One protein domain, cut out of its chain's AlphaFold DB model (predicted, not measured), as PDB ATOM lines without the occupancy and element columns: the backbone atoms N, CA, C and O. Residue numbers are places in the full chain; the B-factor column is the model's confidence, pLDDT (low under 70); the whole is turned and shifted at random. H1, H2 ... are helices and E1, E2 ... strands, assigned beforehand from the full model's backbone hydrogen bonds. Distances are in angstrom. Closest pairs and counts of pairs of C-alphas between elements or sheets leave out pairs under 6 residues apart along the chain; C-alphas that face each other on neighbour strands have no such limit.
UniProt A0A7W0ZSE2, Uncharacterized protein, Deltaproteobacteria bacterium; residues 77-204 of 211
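This is residues 77 to 204 of the 211 residues of an uncharacterized protein of Deltaproteobacteria bacterium (UniProt A0A7W0ZSE2). Picture a strongly twisted wall of four strands, E1 E2 E4 E3, with H3 and H4 packed separately on one face and the other face bare. H1 packs on H3 on its far side from the sheet, H2 also packs on H3, and the long link between H3 and E3 passes with residues 164 to 166 between H3 and H4. The printed part has 128 residues, with four named helices and four named strands in the order H1 H2 E1 E2 H3 E3 E4 H4; the sheet is antiparallel and the class is mixed, helices and strands. It is compact, with a radius of gyration of the C-alphas of 14.2 A and spans of 44 by 34 by 20 A.

Begin at the edge strand E1, residues 109 to 117, which forms a hairpin with E2, residues 120 to 128; look for N 113 and O 125, 2.9 A apart. E2 is the antiparallel neighbour of E4, residues 180 to 186, with N 126 and O 183 at 2.8 A. E4 forms a hairpin with the other edge strand, E3, residues 171 to 177, with N 173 and O 184 at 2.9 A. H3, residues 136 to 152, and H4, residues 190 to 202, are on the same face, two layers, helices over one face of a sheet. H3 lies over E3 at a height over the sheet of 10.0 A, and runs along it at 12 degrees on the local plane; it is only just not over E4, on which 2 of its C-alphas fall. Its closest C-alphas to E3 are those of Val 136 and Val 174, 6.1 A apart. E2, H3 and E3 form a split strand-helix-strand unit, two strands running the same way with E4 between them, and its crossover is right-handed. H4 lies over E2 at a height of 8.0 A, along it at 26 degrees on the local plane, and only just not over E1 and E4, with 2 C-alphas on each; its closest C-alphas to E2 are Gly 123 and Ala 193, 4.1 A. H3 and H4 are apart. H1, residues 77 to 89, touches H3 at a shallow tilt of 15 degrees, opposite ways, closest at the C-alphas of Gln 89 and Cys 145, 5.0 A. H2, residues 95 to 99, touches residues 142 to 146 of H3 alone, closest at the C-alphas of Ala 97 and Ala 142, 6.8 A. Every O i to N i+4 pair is within hydrogen-bond range in H2, H3 and H4, and 8 of 9 in H1.

Find C-alpha 109 at (15.130, -8.681, 25.680), where E1 begins its 23.0 A; E2 runs 23.9 A, E3 18.9 A and E4 19.1 A. H3 starts at C-alpha 136, (2.878, -12.033, 33.147), and runs 24.1 A. H1 and H4 each measure 18.3 A and H2 6.8 A; H4 ends at C-alpha 202, (14.800, -7.650, 14.063).

The C-alphas farthest apart are those of Ala 77 and Ala 119, 44.7 A. The printed part has no cut, and its one long link is the 18 residues from H3 to E3, 153 to 170. The mean pLDDT of the printed part is 94.7, and no printed residue is under 70.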
ATOM      1  N   ALA A  77     -16.548   5.582  12.575       94.94
ATOM      2  CA  ALA A  77     -17.069   4.278  12.974       94.94
ATOM      3  C   ALA A  77     -15.959   3.408  13.587       94.94
ATOM      4  O   ALA A  77     -16.112   2.870  14.686       94.94
ATOM      5  N   THR A  78     -14.803   3.356  12.929       95.12
ATOM      6  CA  THR A  78     -13.604   2.647  13.380       95.12
ATOM      7  C   THR A  78     -13.089   3.225  14.692       95.12
ATOM      8  O   THR A  78     -12.798   2.467  15.613       95.12
ATOM      9  N   LYS A  79     -13.056   4.557  14.841       94.31
ATOM     10  CA  LYS A  79     -12.701   5.215  16.113       94.31
ATOM     11  C   LYS A  79     -13.640   4.821  17.253       94.31
ATOM     12  O   LYS A  79     -13.179   4.536  18.354       94.31
ATOM     13  N   SER A  80     -14.945   4.765  16.991       94.69
ATOM     14  CA  SER A  80     -15.938   4.364  17.996       94.69
ATOM     15  C   SER A  80     -15.755   2.903  18.422       94.69
ATOM     16  O   SER A  80     -15.754   2.602  19.617       94.69
ATOM     17  N   LYS A  81     -15.519   2.005  17.455       96.19
ATOM     18  CA  LYS A  81     -15.213   0.590  17.709       96.19
ATOM     19  C   LYS A  81     -13.902   0.425  18.481       96.19
ATOM     20  O   LYS A  81     -13.851  -0.341  19.440       96.19
ATOM     21  N   LEU A  82     -12.871   1.184  18.116       95.06
ATOM     22  CA  LEU A  82     -11.583   1.187  18.808       95.06
ATOM     23  C   LEU A  82     -11.749   1.614  20.269       95.06
ATOM     24  O   LEU A  82     -11.299   0.901  21.158       95.06
ATOM     25  N   ALA A  83     -12.490   2.691  20.533       93.69
ATOM     26  CA  ALA A  83     -12.760   3.157  21.892       93.69
ATOM     27  C   ALA A  83     -13.549   2.138  22.740       93.69
ATOM     28  O   ALA A  83     -13.422   2.117  23.966       93.69
ATOM     29  N   GLN A  84     -14.395   1.309  22.122       94.75
ATOM     30  CA  GLN A  84     -15.089   0.214  22.807       94.75
ATOM     31  C   GLN A  84     -14.133  -0.941  23.135       94.75
ATOM     32  O   GLN A  84     -14.152  -1.466  24.249       94.75
ATOM     33  N   VAL A  85     -13.281  -1.321  22.183       95.44
ATOM     34  CA  VAL A  85     -12.274  -2.372  22.367       95.44
ATOM     35  C   VAL A  85     -11.254  -1.969  23.430       95.44
ATOM     36  O   VAL A  85     -10.990  -2.747  24.341       95.44
ATOM     37  N   GLU A  86     -10.753  -0.735  23.393       94.31
ATOM     38  CA  GLU A  86      -9.795  -0.223  24.378       94.31
ATOM     39  C   GLU A  86     -10.375  -0.242  25.799       94.31
ATOM     40  O   GLU A  86      -9.709  -0.676  26.740       94.31
ATOM     41  N   ARG A  87     -11.661   0.104  25.952       91.19
ATOM     42  CA  ARG A  87     -12.377   0.029  27.234       91.19
ATOM     43  C   ARG A  87     -12.498  -1.375  27.817       91.19
ATOM     44  O   ARG A  87     -12.838  -1.476  28.987       91.19
ATOM     45  N   THR A  88     -12.268  -2.433  27.042       91.19
ATOM     46  CA  THR A  88     -12.388  -3.823  27.517       91.19
ATOM     47  C   THR A  88     -11.040  -4.536  27.567       91.19
ATOM     48  O   THR A  88     -10.734  -5.183  28.564       91.19
ATOM     49  N   GLN A  89     -10.212  -4.382  26.534       94.44
ATOM     50  CA  GLN A  89      -8.944  -5.102  26.383       94.44
ATOM     51  C   GLN A  89      -7.752  -4.362  26.998       94.44
ATOM     52  O   GLN A  89      -6.753  -4.986  27.342       94.44
ATOM     53  N   CYS A  90      -7.849  -3.041  27.162       93.81
ATOM     54  CA  CYS A  90      -6.718  -2.203  27.560       93.81
ATOM     55  C   CYS A  90      -6.847  -1.627  28.983       93.81
ATOM     56  O   CYS A  90      -6.052  -0.775  29.382       93.81
ATOM     57  N   ILE A  91      -7.833  -2.080  29.770       89.81
ATOM     58  CA  ILE A  91      -8.060  -1.606  31.147       89.81
ATOM     59  C   ILE A  91      -6.806  -1.825  31.997       89.81
ATOM     60  O   ILE A  91      -6.345  -2.955  32.132       89.81
ATOM     61  N   GLY A  92      -6.316  -0.780  32.659       85.12
ATOM     62  CA  GLY A  92      -5.167  -0.881  33.565       85.12
ATOM     63  C   GLY A  92      -3.810  -0.686  32.882       85.12
ATOM     64  O   GLY A  92      -2.787  -0.732  33.561       85.12
ATOM     65  N   LEU A  93      -3.789  -0.445  31.568       88.69
ATOM     66  CA  LEU A  93      -2.592  -0.017  30.848       88.69
ATOM     67  C   LEU A  93      -2.489   1.511  30.856       88.69
ATOM     68  O   LEU A  93      -3.483   2.216  30.675       88.69
ATOM     69  N   ALA A  94      -1.276   2.029  31.039       85.88
ATOM     70  CA  ALA A  94      -1.006   3.450  30.851       85.88
ATOM     71  C   ALA A  94      -1.118   3.833  29.359       85.88
ATOM     72  O   ALA A  94      -0.810   2.998  28.505       85.88
ATOM     73  N   PRO A  95      -1.460   5.091  29.011       84.81
ATOM     74  CA  PRO A  95      -1.550   5.533  27.613       84.81
ATOM     75  C   PRO A  95      -0.299   5.216  26.780       84.81
ATOM     76  O   PRO A  95      -0.406   4.755  25.646       84.81
ATOM     77  N   ALA A  96       0.891   5.358  27.375       83.88
ATOM     78  CA  ALA A  96       2.160   5.023  26.732       83.88
ATOM     79  C   ALA A  96       2.251   3.551  26.290       83.88
ATOM     80  O   ALA A  96       2.859   3.274  25.261       83.88
ATOM     81  N   ALA A  97       1.636   2.628  27.036       88.25
ATOM     82  CA  ALA A  97       1.602   1.206  26.711       88.25
ATOM     83  C   ALA A  97       0.566   0.871  25.628       88.25
ATOM     84  O   ALA A  97       0.599  -0.226  25.091       88.25
ATOM     85  N   LEU A  98      -0.353   1.781  25.283       89.50
ATOM     86  CA  LEU A  98      -1.267   1.588  24.151       89.50
ATOM     87  C   LEU A  98      -0.555   1.859  22.829       89.50
ATOM     88  O   LEU A  98      -0.779   1.157  21.846       89.50
ATOM     89  N   GLU A  99       0.258   2.912  22.798       87.56
ATOM     90  CA  GLU A  99       0.883   3.446  21.584       87.56
ATOM     91  C   GLU A  99       2.226   2.797  21.250       87.56
ATOM     92  O   GLU A  99       2.734   3.008  20.152       87.56
ATOM     93  N   ARG A 100       2.795   2.021  22.179       88.31
ATOM     94  CA  ARG A 100       4.120   1.419  22.037       88.31
ATOM     95  C   ARG A 100       4.094  -0.051  22.368       88.31
ATOM     96  O   ARG A 100       3.602  -0.442  23.425       88.31
ATOM     97  N   SER A 101       4.660  -0.836  21.462       92.44
ATOM     98  CA  SER A 101       4.849  -2.266  21.647       92.44
ATOM     99  C   SER A 101       5.783  -2.529  22.841       92.44
ATOM    100  O   SER A 101       6.791  -1.833  22.974       92.44
ATOM    101  N   PRO A 102       5.509  -3.521  23.710       92.88
ATOM    102  CA  PRO A 102       6.451  -3.903  24.766       92.88
ATOM    103  C   PRO A 102       7.784  -4.430  24.207       92.88
ATOM    104  O   PRO A 102       8.771  -4.495  24.933       92.88
ATOM    105  N   PHE A 103       7.822  -4.784  22.919       93.94
ATOM    106  CA  PHE A 103       8.985  -5.352  22.246       93.94
ATOM    107  C   PHE A 103       9.997  -4.306  21.757       93.94
ATOM    108  O   PHE A 103      11.099  -4.683  21.383       93.94
ATOM    109  N   VAL A 104       9.681  -3.003  21.804       89.94
ATOM    110  CA  VAL A 104      10.638  -1.939  21.417       89.94
ATOM    111  C   VAL A 104      11.803  -1.789  22.404       89.94
ATOM    112  O   VAL A 104      12.759  -1.069  22.138       89.94
ATOM    113  N   GLN A 105      11.708  -2.433  23.567       88.88
ATOM    114  CA  GLN A 105      12.700  -2.381  24.635       88.88
ATOM    115  C   GLN A 105      13.765  -3.455  24.391       88.88
ATOM    116  O   GLN A 105      13.807  -4.481  25.065       88.88
ATOM    117  N   ASP A 106      14.614  -3.241  23.392       87.62
ATOM    118  CA  ASP A 106      15.688  -4.162  23.003       87.62
ATOM    119  C   ASP A 106      16.599  -4.557  24.182       87.62
ATOM    120  O   ASP A 106      16.948  -5.723  24.359       87.62
ATOM    121  N   ASN A 107      16.910  -3.606  25.064       89.19
ATOM    122  CA  ASN A 107      17.715  -3.810  26.267       89.19
ATOM    123  C   ASN A 107      17.048  -4.716  27.320       89.19
ATOM    124  O   ASN A 107      17.756  -5.300  28.156       89.19
ATOM    125  N   ALA A 108      15.717  -4.831  27.279       92.81
ATOM    126  CA  ALA A 108      14.909  -5.705  28.120       92.81
ATOM    127  C   ALA A 108      14.852  -7.146  27.591       92.81
ATOM    128  O   ALA A 108      14.550  -8.056  28.363       92.81
ATOM    129  N   ILE A 109      15.146  -7.361  26.307       95.50
ATOM    130  CA  ILE A 109      15.130  -8.681  25.680       95.50
ATOM    131  C   ILE A 109      16.476  -9.364  25.926       95.50
ATOM    132  O   ILE A 109      17.538  -8.902  25.504       95.50
ATOM    133  N   GLU A 110      16.429 -10.495  26.614       96.38
ATOM    134  CA  GLU A 110      17.590 -11.343  26.846       96.38
ATOM    135  C   GLU A 110      17.885 -12.198  25.619       96.38
ATOM    136  O   GLU A 110      18.973 -12.134  25.041       96.38
ATOM    137  N   GLU A 111      16.878 -12.931  25.154       97.25
ATOM    138  CA  GLU A 111      17.038 -13.949  24.127       97.25
ATOM    139  C   GLU A 111      15.812 -14.023  23.216       97.25
ATOM    140  O   GLU A 111      14.679 -13.774  23.630       97.25
ATOM    141  N   ILE A 112      16.050 -14.386  21.956       97.88
ATOM    142  CA  ILE A 112      15.012 -14.780  21.010       97.88
ATOM    143  C   ILE A 112      15.380 -16.162  20.490       97.88
ATOM    144  O   ILE A 112      16.459 -16.354  19.931       97.88
ATOM    145  N   VAL A 113      14.469 -17.115  20.657       97.62
ATOM    146  CA  VAL A 113      14.663 -18.508  20.253       97.62
ATOM    147  C   VAL A 113      13.542 -18.914  19.297       97.62
ATOM    148  O   VAL A 113      12.373 -18.661  19.592       97.62
ATOM    149  N   PRO A 114      13.830 -19.587  18.169       98.06
ATOM    150  CA  PRO A 114      12.781 -20.154  17.329       98.06
ATOM    151  C   PRO A 114      11.895 -21.130  18.117       98.06
ATOM    152  O   PRO A 114      12.385 -22.127  18.654       98.06
ATOM    153  N   HIS A 115      10.581 -20.898  18.141       97.81
ATOM    154  CA  HIS A 115       9.638 -21.885  18.664       97.81
ATOM    155  C   HIS A 115       9.423 -22.959  17.595       97.81
ATOM    156  O   HIS A 115       9.008 -22.643  16.478       97.81
ATOM    157  N   ARG A 116       9.720 -24.225  17.904       96.94
ATOM    158  CA  ARG A 116       9.655 -25.341  16.948       96.94
ATOM    159  C   ARG A 116       8.674 -26.419  17.403       96.94
ATOM    160  O   ARG A 116       8.565 -26.705  18.589       96.94
ATOM    161  N   GLY A 117       8.006 -27.044  16.435       92.81
ATOM    162  CA  GLY A 117       7.281 -28.305  16.596       92.81
ATOM    163  C   GLY A 117       7.944 -29.366  15.721       92.81
ATOM    164  O   GLY A 117       7.679 -29.418  14.519       92.81
ATOM    165  N   GLY A 118       8.848 -30.161  16.299       93.25
ATOM    166  CA  GLY A 118       9.754 -31.025  15.534       93.25
ATOM    167  C   GLY A 118      10.779 -30.207  14.738       93.25
ATOM    168  O   GLY A 118      11.376 -29.270  15.265       93.25
ATOM    169  N   ALA A 119      10.967 -30.530  13.456       93.12
ATOM    170  CA  ALA A 119      11.862 -29.778  12.566       93.12
ATOM    171  C   ALA A 119      11.272 -28.427  12.101       93.12
ATOM    172  O   ALA A 119      12.005 -27.552  11.636       93.12
ATOM    173  N   THR A 120       9.960 -28.234  12.247       95.19
ATOM    174  CA  THR A 120       9.233 -27.082  11.701       95.19
ATOM    175  C   THR A 120       9.226 -25.907  12.674       95.19
ATOM    176  O   THR A 120       8.864 -26.061  13.842       95.19
ATOM    177  N   VAL A 121       9.571 -24.714  12.188       97.31
ATOM    178  CA  VAL A 121       9.399 -23.460  12.937       97.31
ATOM    179  C   VAL A 121       7.911 -23.124  13.025       97.31
ATOM    180  O   VAL A 121       7.210 -23.074  12.018       97.31
ATOM    181  N   ARG A 122       7.434 -22.905  14.249       98.12
ATOM    182  CA  ARG A 122       6.057 -22.527  14.591       98.12
ATOM    183  C   ARG A 122       5.936 -21.083  15.070       98.12
ATOM    184  O   ARG A 122       4.818 -20.598  15.177       98.12
ATOM    185  N   GLY A 123       7.053 -20.397  15.305       98.19
ATOM    186  CA  GLY A 123       7.104 -18.975  15.632       98.19
ATOM    187  C   GLY A 123       8.351 -18.630  16.438       98.19
ATOM    188  O   GLY A 123       9.448 -19.087  16.106       98.19
ATOM    189  N   ALA A 124       8.191 -17.864  17.515       98.62
ATOM    190  CA  ALA A 124       9.291 -17.373  18.343       98.62
ATOM    191  C   ALA A 124       8.973 -17.453  19.838       98.62
ATOM    192  O   ALA A 124       7.832 -17.268  20.249       98.62
ATOM    193  N   ASN A 125      10.005 -17.681  20.640       98.62
ATOM    194  CA  ASN A 125      10.020 -17.414  22.068       98.62
ATOM    195  C   ASN A 125      10.889 -16.176  22.297       98.62
ATOM    196  O   ASN A 125      12.038 -16.152  21.863       98.62
ATOM    197  N   ILE A 126      10.343 -15.167  22.966       98.44
ATOM    198  CA  ILE A 126      11.057 -13.948  23.347       98.44
ATOM    199  C   ILE A 126      11.192 -13.962  24.863       98.44
ATOM    200  O   ILE A 126      10.184 -13.974  25.573       98.44
ATOM    201  N   VAL A 127      12.429 -13.987  25.343       98.19
ATOM    202  CA  VAL A 127      12.769 -14.036  26.763       98.19
ATOM    203  C   VAL A 127      13.143 -12.632  27.217       98.19
ATOM    204  O   VAL A 127      14.077 -12.026  26.692       98.19
ATOM    205  N   PHE A 128      12.399 -12.107  28.181       97.19
ATOM    206  CA  PHE A 128      12.674 -10.826  28.820       97.19
ATOM    207  C   PHE A 128      13.450 -11.038  30.112       97.19
ATOM    208  O   PHE A 128      13.103 -11.920  30.900       97.19
ATOM    209  N   LYS A 129      14.423 -10.155  30.350       95.75
ATOM    210  CA  LYS A 129      15.109 -10.029  31.637       95.75
ATOM    211  C   LYS A 129      14.103  -9.742  32.761       95.75
ATOM    212  O   LYS A 129      13.049  -9.145  32.499       95.75
ATOM    213  N   PRO A 130      14.447 -10.049  34.018       93.56
ATOM    214  CA  PRO A 130      13.665  -9.636  35.176       93.56
ATOM    215  C   PRO A 130      13.612  -8.111  35.259       93.56
ATOM    216  O   PRO A 130      14.634  -7.437  35.410       93.56
ATOM    217  N   ILE A 131      12.413  -7.541  35.137       91.19
ATOM    218  CA  ILE A 131      12.214  -6.089  35.152       91.19
ATOM    219  C   ILE A 131      11.165  -5.748  36.199       91.19
ATOM    220  O   ILE A 131      10.044  -6.262  36.125       91.19
ATOM    221  N   PRO A 132      11.467  -4.862  37.165       87.88
ATOM    222  CA  PRO A 132      10.490  -4.526  38.184       87.88
ATOM    223  C   PRO A 132       9.211  -3.954  37.556       87.88
ATOM    224  O   PRO A 132       9.243  -3.117  36.651       87.88
ATOM    225  N   GLY A 133       8.061  -4.450  38.010       85.44
ATOM    226  CA  GLY A 133       6.750  -4.082  37.467       85.44
ATOM    227  C   GLY A 133       6.365  -4.774  36.152       85.44
ATOM    228  O   GLY A 133       5.206  -4.665  35.752       85.44
ATOM    229  N   LEU A 134       7.271  -5.516  35.504       91.06
ATOM    230  CA  LEU A 134       6.927  -6.369  34.370       91.06
ATOM    231  C   LEU A 134       6.393  -7.709  34.881       91.06
ATOM    232  O   LEU A 134       7.136  -8.532  35.403       91.06
ATOM    233  N   THR A 135       5.090  -7.933  34.736       93.25
ATOM    234  CA  THR A 135       4.433  -9.172  35.173       93.25
ATOM    235  C   THR A 135       3.808  -9.909  33.995       93.25
ATOM    236  O   THR A 135       3.480  -9.311  32.967       93.25
ATOM    237  N   VAL A 136       3.569 -11.215  34.159       95.62
ATOM    238  CA  VAL A 136       2.878 -12.033  33.147       95.62
ATOM    239  C   VAL A 136       1.506 -11.444  32.821       95.62
ATOM    240  O   VAL A 136       1.125 -11.351  31.657       95.62
ATOM    241  N   SER A 137       0.760 -11.003  33.838       93.69
ATOM    242  CA  SER A 137      -0.569 -10.415  33.652       93.69
ATOM    243  C   SER A 137      -0.521  -9.068  32.929       93.69
ATOM    244  O   SER A 137      -1.400  -8.799  32.108       93.69
ATOM    245  N   TRP A 138       0.500  -8.245  33.188       93.31
ATOM    246  CA  TRP A 138       0.715  -6.995  32.465       93.31
ATOM    247  C   TRP A 138       1.043  -7.261  30.994       93.31
ATOM    248  O   TRP A 138       0.370  -6.730  30.113       93.31
ATOM    249  N   MET A 139       2.006  -8.150  30.723       96.31
ATOM    250  CA  MET A 139       2.456  -8.469  29.365       96.31
ATOM    251  C   MET A 139       1.331  -9.089  28.524       96.31
ATOM    252  O   MET A 139       1.074  -8.631  27.411       96.31
ATOM    253  N   ARG A 140       0.580 -10.058  29.078       97.00
ATOM    254  CA  ARG A 140      -0.616 -10.629  28.421       97.00
ATOM    255  C   ARG A 140      -1.609  -9.544  28.026       97.00
ATOM    256  O   ARG A 140      -2.167  -9.583  26.933       97.00
ATOM    257  N   ARG A 141      -1.830  -8.575  28.913       95.62
ATOM    258  CA  ARG A 141      -2.791  -7.496  28.692       95.62
ATOM    259  C   ARG A 141      -2.324  -6.505  27.634       95.62
ATOM    260  O   ARG A 141      -3.125  -6.133  26.781       95.62
ATOM    261  N   ALA A 142      -1.054  -6.103  27.667       95.56
ATOM    262  CA  ALA A 142      -0.465  -5.227  26.657       95.56
ATOM    263  C   ALA A 142      -0.593  -5.844  25.254       95.56
ATOM    264  O   ALA A 142      -1.150  -5.216  24.353       95.56
ATOM    265  N   ILE A 143      -0.205  -7.114  25.109       97.50
ATOM    266  CA  ILE A 143      -0.293  -7.851  23.842       97.50
ATOM    267  C   ILE A 143      -1.750  -7.995  23.382       97.50
ATOM    268  O   ILE A 143      -2.069  -7.691  22.232       97.50
ATOM    269  N   ALA A 144      -2.661  -8.413  24.268       97.31
ATOM    270  CA  ALA A 144      -4.077  -8.557  23.928       97.31
ATOM    271  C   ALA A 144      -4.693  -7.225  23.467       97.31
ATOM    272  O   ALA A 144      -5.419  -7.189  22.470       97.31
ATOM    273  N   CYS A 145      -4.356  -6.125  24.146       97.19
ATOM    274  CA  CYS A 145      -4.752  -4.780  23.754       97.19
ATOM    275  C   CYS A 145      -4.252  -4.441  22.340       97.19
ATOM    276  O   CYS A 145      -5.064  -4.085  21.484       97.19
ATOM    277  N   HIS A 146      -2.956  -4.602  22.046       97.06
ATOM    278  CA  HIS A 146      -2.397  -4.296  20.719       97.06
ATOM    279  C   HIS A 146      -3.004  -5.151  19.617       97.06
ATOM    280  O   HIS A 146      -3.413  -4.611  18.590       97.06
ATOM    281  N   GLN A 147      -3.160  -6.457  19.842       97.56
ATOM    282  CA  GLN A 147      -3.812  -7.337  18.875       97.56
ATOM    283  C   GLN A 147      -5.265  -6.921  18.610       97.56
ATOM    284  O   GLN A 147      -5.728  -6.963  17.468       97.56
ATOM    285  N   ALA A 148      -6.003  -6.501  19.640       97.06
ATOM    286  CA  ALA A 148      -7.382  -6.055  19.486       97.06
ATOM    287  C   ALA A 148      -7.480  -4.717  18.732       97.06
ATOM    288  O   ALA A 148      -8.346  -4.568  17.862       97.06
ATOM    289  N   ARG A 149      -6.569  -3.769  18.999       96.69
ATOM    290  CA  ARG A 149      -6.457  -2.508  18.245       96.69
ATOM    291  C   ARG A 149      -6.110  -2.781  16.783       96.69
ATOM    292  O   ARG A 149      -6.835  -2.333  15.900       96.69
ATOM    293  N   TRP A 150      -5.085  -3.593  16.529       96.50
ATOM    294  CA  TRP A 150      -4.643  -3.976  15.187       96.50
ATOM    295  C   TRP A 150      -5.769  -4.610  14.361       96.50
ATOM    296  O   TRP A 150      -6.056  -4.143  13.262       96.50
ATOM    297  N   ARG A 151      -6.494  -5.597  14.914       96.69
ATOM    298  CA  ARG A 151      -7.659  -6.210  14.245       96.69
ATOM    299  C   ARG A 151      -8.785  -5.205  13.997       96.69
ATOM    300  O   ARG A 151      -9.407  -5.227  12.941       96.69
ATOM    301  N   THR A 152      -9.043  -4.308  14.947       96.81
ATOM    302  CA  THR A 152     -10.089  -3.279  14.812       96.81
ATOM    303  C   THR A 152      -9.773  -2.272  13.711       96.81
ATOM    304  O   THR A 152     -10.685  -1.823  13.025       96.81
ATOM    305  N   LEU A 153      -8.492  -1.958  13.525       94.81
ATOM    306  CA  LEU A 153      -7.993  -1.055  12.493       94.81
ATOM    307  C   LEU A 153      -7.897  -1.704  11.100       94.81
ATOM    308  O   LEU A 153      -7.458  -1.043  10.166       94.81
ATOM    309  N   GLY A 154      -8.284  -2.977  10.948       95.56
ATOM    310  CA  GLY A 154      -8.169  -3.700   9.677       95.56
ATOM    311  C   GLY A 154      -6.762  -4.232   9.397       95.56
ATOM    312  O   GLY A 154      -6.383  -4.381   8.244       95.56
ATOM    313  N   GLN A 155      -5.985  -4.501  10.450       94.56
ATOM    314  CA  GLN A 155      -4.656  -5.112  10.383       94.56
ATOM    315  C   GLN A 155      -3.622  -4.354   9.522       94.56
ATOM    316  O   GLN A 155      -2.862  -4.980   8.780       94.56
ATOM    317  N   PRO A 156      -3.529  -3.011   9.610       92.56
ATOM    318  CA  PRO A 156      -2.605  -2.260   8.773       92.56
ATOM    319  C   PRO A 156      -1.155  -2.642   9.094       92.56
ATOM    320  O   PRO A 156      -0.758  -2.671  10.260       92.56
ATOM    321  N   ALA A 157      -0.345  -2.874   8.058       88.50
ATOM    322  CA  ALA A 157       1.069  -3.232   8.202       88.50
ATOM    323  C   ALA A 157       1.916  -2.137   8.883       88.50
ATOM    324  O   ALA A 157       3.005  -2.413   9.372       88.50
ATOM    325  N   THR A 158       1.420  -0.898   8.921       89.81
ATOM    326  CA  THR A 158       2.099   0.260   9.518       89.81
ATOM    327  C   THR A 158       1.861   0.409  11.020       89.81
ATOM    328  O   THR A 158       2.590   1.153  11.673       89.81
ATOM    329  N   TYR A 159       0.851  -0.255  11.589       91.56
ATOM    330  CA  TYR A 159       0.569  -0.167  13.020       91.56
ATOM    331  C   TYR A 159       1.506  -1.092  13.793       91.56
ATOM    332  O   TYR A 159       1.371  -2.308  13.687       91.56
ATOM    333  N   LEU A 160       2.435  -0.506  14.562       91.94
ATOM    334  CA  LEU A 160       3.439  -1.241  15.341       91.94
ATOM    335  C   LEU A 160       4.141  -2.310  14.481       91.94
ATOM    336  O   LEU A 160       4.165  -3.486  14.824       91.94
ATOM    337  N   ALA A 161       4.680  -1.902  13.326       91.56
ATOM    338  CA  ALA A 161       5.177  -2.814  12.288       91.56
ATOM    339  C   ALA A 161       6.247  -3.815  12.774       91.56
ATOM    340  O   ALA A 161       6.330  -4.924  12.248       91.56
ATOM    341  N   GLY A 162       7.043  -3.430  13.778       91.50
ATOM    342  CA  GLY A 162       8.051  -4.291  14.406       91.50
ATOM    343  C   GLY A 162       7.501  -5.257  15.459       91.50
ATOM    344  O   GLY A 162       8.249  -6.088  15.956       91.50
ATOM    345  N   ASP A 163       6.215  -5.183  15.812       95.94
ATOM    346  CA  ASP A 163       5.632  -6.053  16.830       95.94
ATOM    347  C   ASP A 163       5.462  -7.489  16.284       95.94
ATOM    348  O   ASP A 163       4.704  -7.717  15.323       95.94
ATOM    349  N   PRO A 164       6.145  -8.486  16.878       97.62
ATOM    350  CA  PRO A 164       6.098  -9.868  16.415       97.62
ATOM    351  C   PRO A 164       4.761 -10.561  16.722       97.62
ATOM    352  O   PRO A 164       4.480 -11.617  16.160       97.62
ATOM    353  N   THR A 165       3.913  -9.986  17.581       98.31
ATOM    354  CA  THR A 165       2.594 -10.537  17.943       98.31
ATOM    355  C   THR A 165       1.468 -10.083  17.012       98.31
ATOM    356  O   THR A 165       0.371 -10.654  17.050       98.31
ATOM    357  N   LEU A 166       1.721  -9.080  16.164       97.62
ATOM    358  CA  LEU A 166       0.766  -8.524  15.199       97.62
ATOM    359  C   LEU A 166       0.908  -9.190  13.829       97.62
ATOM    360  O   LEU A 166       1.183  -8.548  12.812       97.62
ATOM    361  N   VAL A 167       0.745 -10.510  13.832       96.69
ATOM    362  CA  VAL A 167       0.776 -11.365  12.644       96.69
ATOM    363  C   VAL A 167      -0.547 -12.128  12.551       96.69
ATOM    364  O   VAL A 167      -1.174 -12.454  13.563       96.69
ATOM    365  N   GLU A 168      -1.023 -12.374  11.332       95.31
ATOM    366  CA  GLU A 168      -2.298 -13.056  11.116       95.31
ATOM    367  C   GLU A 168      -2.266 -14.477  11.690       95.31
ATOM    368  O   GLU A 168      -1.317 -15.233  11.471       95.31
ATOM    369  N   GLY A 169      -3.300 -14.831  12.455       95.56
ATOM    370  CA  GLY A 169      -3.398 -16.138  13.106       95.56
ATOM    371  C   GLY A 169      -2.380 -16.374  14.227       95.56
ATOM    372  O   GLY A 169      -2.232 -17.515  14.654       95.56
ATOM    373  N   ALA A 170      -1.670 -15.343  14.702       97.88
ATOM    374  CA  ALA A 170      -0.742 -15.490  15.817       97.88
ATOM    375  C   ALA A 170      -1.488 -15.798  17.126       97.88
ATOM    376  O   ALA A 170      -2.325 -15.008  17.579       97.88
ATOM    377  N   GLN A 171      -1.149 -16.923  17.756       98.31
ATOM    378  CA  GLN A 171      -1.487 -17.207  19.144       98.31
ATOM    379  C   GLN A 171      -0.317 -16.784  20.031       98.31
ATOM    380  O   GLN A 171       0.844 -16.988  19.678       98.31
ATOM    381  N   VAL A 172      -0.624 -16.181  21.178       98.56
ATOM    382  CA  VAL A 172       0.398 -15.731  22.122       98.56
ATOM    383  C   VAL A 172       0.130 -16.327  23.487       98.56
ATOM    384  O   VAL A 172      -0.970 -16.211  24.025       98.56
ATOM    385  N   ASP A 173       1.165 -16.931  24.050       98.56
ATOM    386  CA  ASP A 173       1.199 -17.385  25.425       98.56
ATOM    387  C   ASP A 173       2.334 -16.669  26.149       98.56
ATOM    388  O   ASP A 173       3.409 -16.443  25.599       98.56
ATOM    389  N   VAL A 174       2.081 -16.281  27.390       98.62
ATOM    390  CA  VAL A 174       3.061 -15.570  28.211       98.62
ATOM    391  C   VAL A 174       3.189 -16.334  29.503       98.62
ATOM    392  O   VAL A 174       2.186 -16.560  30.176       98.62
ATOM    393  N   THR A 175       4.401 -16.711  29.862       98.31
ATOM    394  CA  THR A 175       4.683 -17.479  31.074       98.31
ATOM    395  C   THR A 175       5.825 -16.835  31.843       98.31
ATOM    396  O   THR A 175       6.560 -16.010  31.298       98.31
ATOM    397  N   ALA A 176       5.925 -17.168  33.126       97.44
ATOM    398  CA  ALA A 176       7.118 -16.898  33.910       97.44
ATOM    399  C   ALA A 176       7.932 -18.191  33.972       97.44
ATOM    400  O   ALA A 176       7.366 -19.251  34.250       97.44
ATOM    401  N   VAL A 177       9.226 -18.091  33.699       96.62
ATOM    402  CA  VAL A 177      10.199 -19.166  33.906       96.62
ATOM    403  C   VAL A 177      11.277 -18.558  34.788       96.62
ATOM    404  O   VAL A 177      11.920 -17.594  34.382       96.62
ATOM    405  N   ASP A 178      11.382 -19.054  36.018       94.25
ATOM    406  CA  ASP A 178      12.147 -18.414  37.089       94.25
ATOM    407  C   ASP A 178      11.711 -16.947  37.293       94.25
ATOM    408  O   ASP A 178      10.543 -16.680  37.586       94.25
ATOM    409  N   ASP A 179      12.621 -15.991  37.133       92.38
ATOM    410  CA  ASP A 179      12.382 -14.547  37.202       92.38
ATOM    411  C   ASP A 179      12.214 -13.878  35.822       92.38
ATOM    412  O   ASP A 179      12.018 -12.662  35.735       92.38
ATOM    413  N   HIS A 180      12.223 -14.666  34.743       97.00
ATOM    414  CA  HIS A 180      12.075 -14.191  33.371       97.00
ATOM    415  C   HIS A 180      10.627 -14.275  32.895       97.00
ATOM    416  O   HIS A 180       9.862 -15.166  33.277       97.00
ATOM    417  N   ILE A 181      10.258 -13.375  31.981       98.06
ATOM    418  CA  ILE A 181       9.012 -13.498  31.221       98.06
ATOM    419  C   ILE A 181       9.317 -14.056  29.843       98.06
ATOM    420  O   ILE A 181      10.084 -13.470  29.082       98.06
ATOM    421  N   VAL A 182       8.645 -15.148  29.494       98.50
ATOM    422  CA  VAL A 182       8.729 -15.760  28.171       98.50
ATOM    423  C   VAL A 182       7.436 -15.490  27.421       98.50
ATOM    424  O   VAL A 182       6.358 -15.916  27.844       98.50
ATOM    425  N   VAL A 183       7.544 -14.798  26.289       98.69
ATOM    426  CA  VAL A 183       6.452 -14.627  25.330       98.69
ATOM    427  C   VAL A 183       6.647 -15.619  24.195       98.69
ATOM    428  O   VAL A 183       7.548 -15.470  23.371       98.69
ATOM    429  N   ARG A 184       5.779 -16.624  24.134       98.75
ATOM    430  CA  ARG A 184       5.705 -17.571  23.028       98.75
ATOM    431  C   ARG A 184       4.678 -17.089  22.019       98.75
ATOM    432  O   ARG A 184       3.513 -16.897  22.355       98.75
ATOM    433  N   ILE A 185       5.107 -16.965  20.776       98.69
ATOM    434  CA  ILE A 185       4.286 -16.604  19.629       98.69
ATOM    435  C   ILE A 185       4.258 -17.818  18.715       98.69
ATOM    436  O   ILE A 185       5.313 -18.308  18.305       98.69
ATOM    437  N   SER A 186       3.066 -18.311  18.401       98.38
ATOM    438  CA  SER A 186       2.871 -19.430  17.484       98.38
ATOM    439  C   SER A 186       1.883 -19.093  16.378       98.38
ATOM    440  O   SER A 186       1.026 -18.228  16.536       98.38
ATOM    441  N   SER A 187       1.996 -19.784  15.249       97.81
ATOM    442  CA  SER A 187       0.969 -19.789  14.213       97.81
ATOM    443  C   SER A 187       0.898 -21.143  13.516       97.81
ATOM    444  O   SER A 187       1.902 -21.848  13.369       97.81
ATOM    445  N   ASP A 188      -0.300 -21.484  13.050       96.50
ATOM    446  CA  ASP A 188      -0.543 -22.694  12.268       96.50
ATOM    447  C   ASP A 188      -0.070 -22.553  10.817       96.50
ATOM    448  O   ASP A 188       0.214 -23.562  10.164       96.50
ATOM    449  N   THR A 189       0.084 -21.318  10.317       97.12
ATOM    450  CA  THR A 189       0.613 -21.073   8.973       97.12
ATOM    451  C   THR A 189       2.137 -20.882   9.020       97.12
ATOM    452  O   THR A 189       2.644 -20.084   9.817       97.12
ATOM    453  N   PRO A 190       2.910 -21.570   8.154       96.50
ATOM    454  CA  PRO A 190       4.362 -21.399   8.106       96.50
ATOM    455  C   PRO A 190       4.794 -19.954   7.825       96.50
ATOM    456  O   PRO A 190       5.773 -19.482   8.395       96.50
ATOM    457  N   VAL A 191       4.045 -19.232   6.984       97.31
ATOM    458  CA  VAL A 191       4.346 -17.838   6.620       97.31
ATOM    459  C   VAL A 191       4.208 -16.911   7.828       97.31
ATOM    460  O   VAL A 191       5.124 -16.134   8.103       97.31
ATOM    461  N   SER A 192       3.117 -17.014   8.592       97.38
ATOM    462  CA  SER A 192       2.937 -16.217   9.809       97.38
ATOM    463  C   SER A 192       3.966 -16.577  10.880       97.38
ATOM    464  O   SER A 192       4.542 -15.684  11.498       97.38
ATOM    465  N   ALA A 193       4.257 -17.869  11.066       98.06
ATOM    466  CA  ALA A 193       5.275 -18.329  12.009       98.06
ATOM    467  C   ALA A 193       6.662 -17.740  11.697       98.06
ATOM    468  O   ALA A 193       7.325 -17.196  12.582       98.06
ATOM    469  N   MET A 194       7.082 -17.794  10.431       98.19
ATOM    470  CA  MET A 194       8.355 -17.216   9.990       98.19
ATOM    471  C   MET A 194       8.361 -15.689  10.081       98.19
ATOM    472  O   MET A 194       9.375 -15.115  10.462       98.19
ATOM    473  N   THR A 195       7.234 -15.029   9.800       97.44
ATOM    474  CA  THR A 195       7.109 -13.566   9.921       97.44
ATOM    475  C   THR A 195       7.251 -13.113  11.374       97.44
ATOM    476  O   THR A 195       7.974 -12.158  11.650       97.44
ATOM    477  N   ALA A 196       6.609 -13.814  12.314       97.94
ATOM    478  CA  ALA A 196       6.748 -13.542  13.743       97.94
ATOM    479  C   ALA A 196       8.198 -13.731  14.216       97.94
ATOM    480  O   ALA A 196       8.718 -12.888  14.944       97.94
ATOM    481  N   LEU A 197       8.869 -14.798  13.761       98.06
ATOM    482  CA  LEU A 197      10.281 -15.034  14.068       98.06
ATOM    483  C   LEU A 197      11.199 -13.962  13.475       98.06
ATOM    484  O   LEU A 197      12.087 -13.485  14.176       98.06
ATOM    485  N   GLN A 198      10.985 -13.564  12.220       97.50
ATOM    486  CA  GLN A 198      11.782 -12.515  11.589       97.50
ATOM    487  C   GLN A 198      11.653 -11.196  12.355       97.50
ATOM    488  O   GLN A 198      12.665 -10.649  12.779       97.50
ATOM    489  N   ARG A 199      10.420 -10.747  12.627       97.00
ATOM    490  CA  ARG A 199      10.181  -9.524  13.406       97.00
ATOM    491  C   ARG A 199      10.797  -9.593  14.794       97.00
ATOM    492  O   ARG A 199      11.342  -8.598  15.246       97.00
ATOM    493  N   ALA A 200      10.732 -10.752  15.455       97.25
ATOM    494  CA  ALA A 200      11.377 -10.939  16.747       97.25
ATOM    495  C   ALA A 200      12.894 -10.745  16.626       97.25
ATOM    496  O   ALA A 200      13.453  -9.952  17.371       97.25
ATOM    497  N   ASN A 201      13.552 -11.396  15.663       96.62
ATOM    498  CA  ASN A 201      14.994 -11.243  15.440       96.62
ATOM    499  C   ASN A 201      15.397  -9.792  15.137       96.62
ATOM    500  O   ASN A 201      16.426  -9.331  15.634       96.62
ATOM    501  N   ASP A 202      14.567  -9.060  14.391       94.94
ATOM    502  CA  ASP A 202      14.800  -7.650  14.063       94.94
ATOM    503  C   ASP A 202      14.817  -6.748  15.314       94.94
ATOM    504  O   ASP A 202      15.436  -5.687  15.282       94.94
ATOM    505  N   LEU A 203      14.231  -7.178  16.443       92.44
ATOM    506  CA  LEU A 203      14.288  -6.447  17.721       92.44
ATOM    507  C   LEU A 203      15.706  -6.357  18.300       92.44
ATOM    508  O   LEU A 203      15.996  -5.434  19.053       92.44
ATOM    509  N   LYS A 204      16.579  -7.326  17.986       88.50
ATOM    510  CA  LYS A 204      17.990  -7.340  18.423       88.50
ATOM    511  C   LYS A 204      18.956  -6.934  17.313       88.50
ATOM    512  O   LYS A 204      20.154  -6.803  17.576       88.50
TER     513      LYS A 204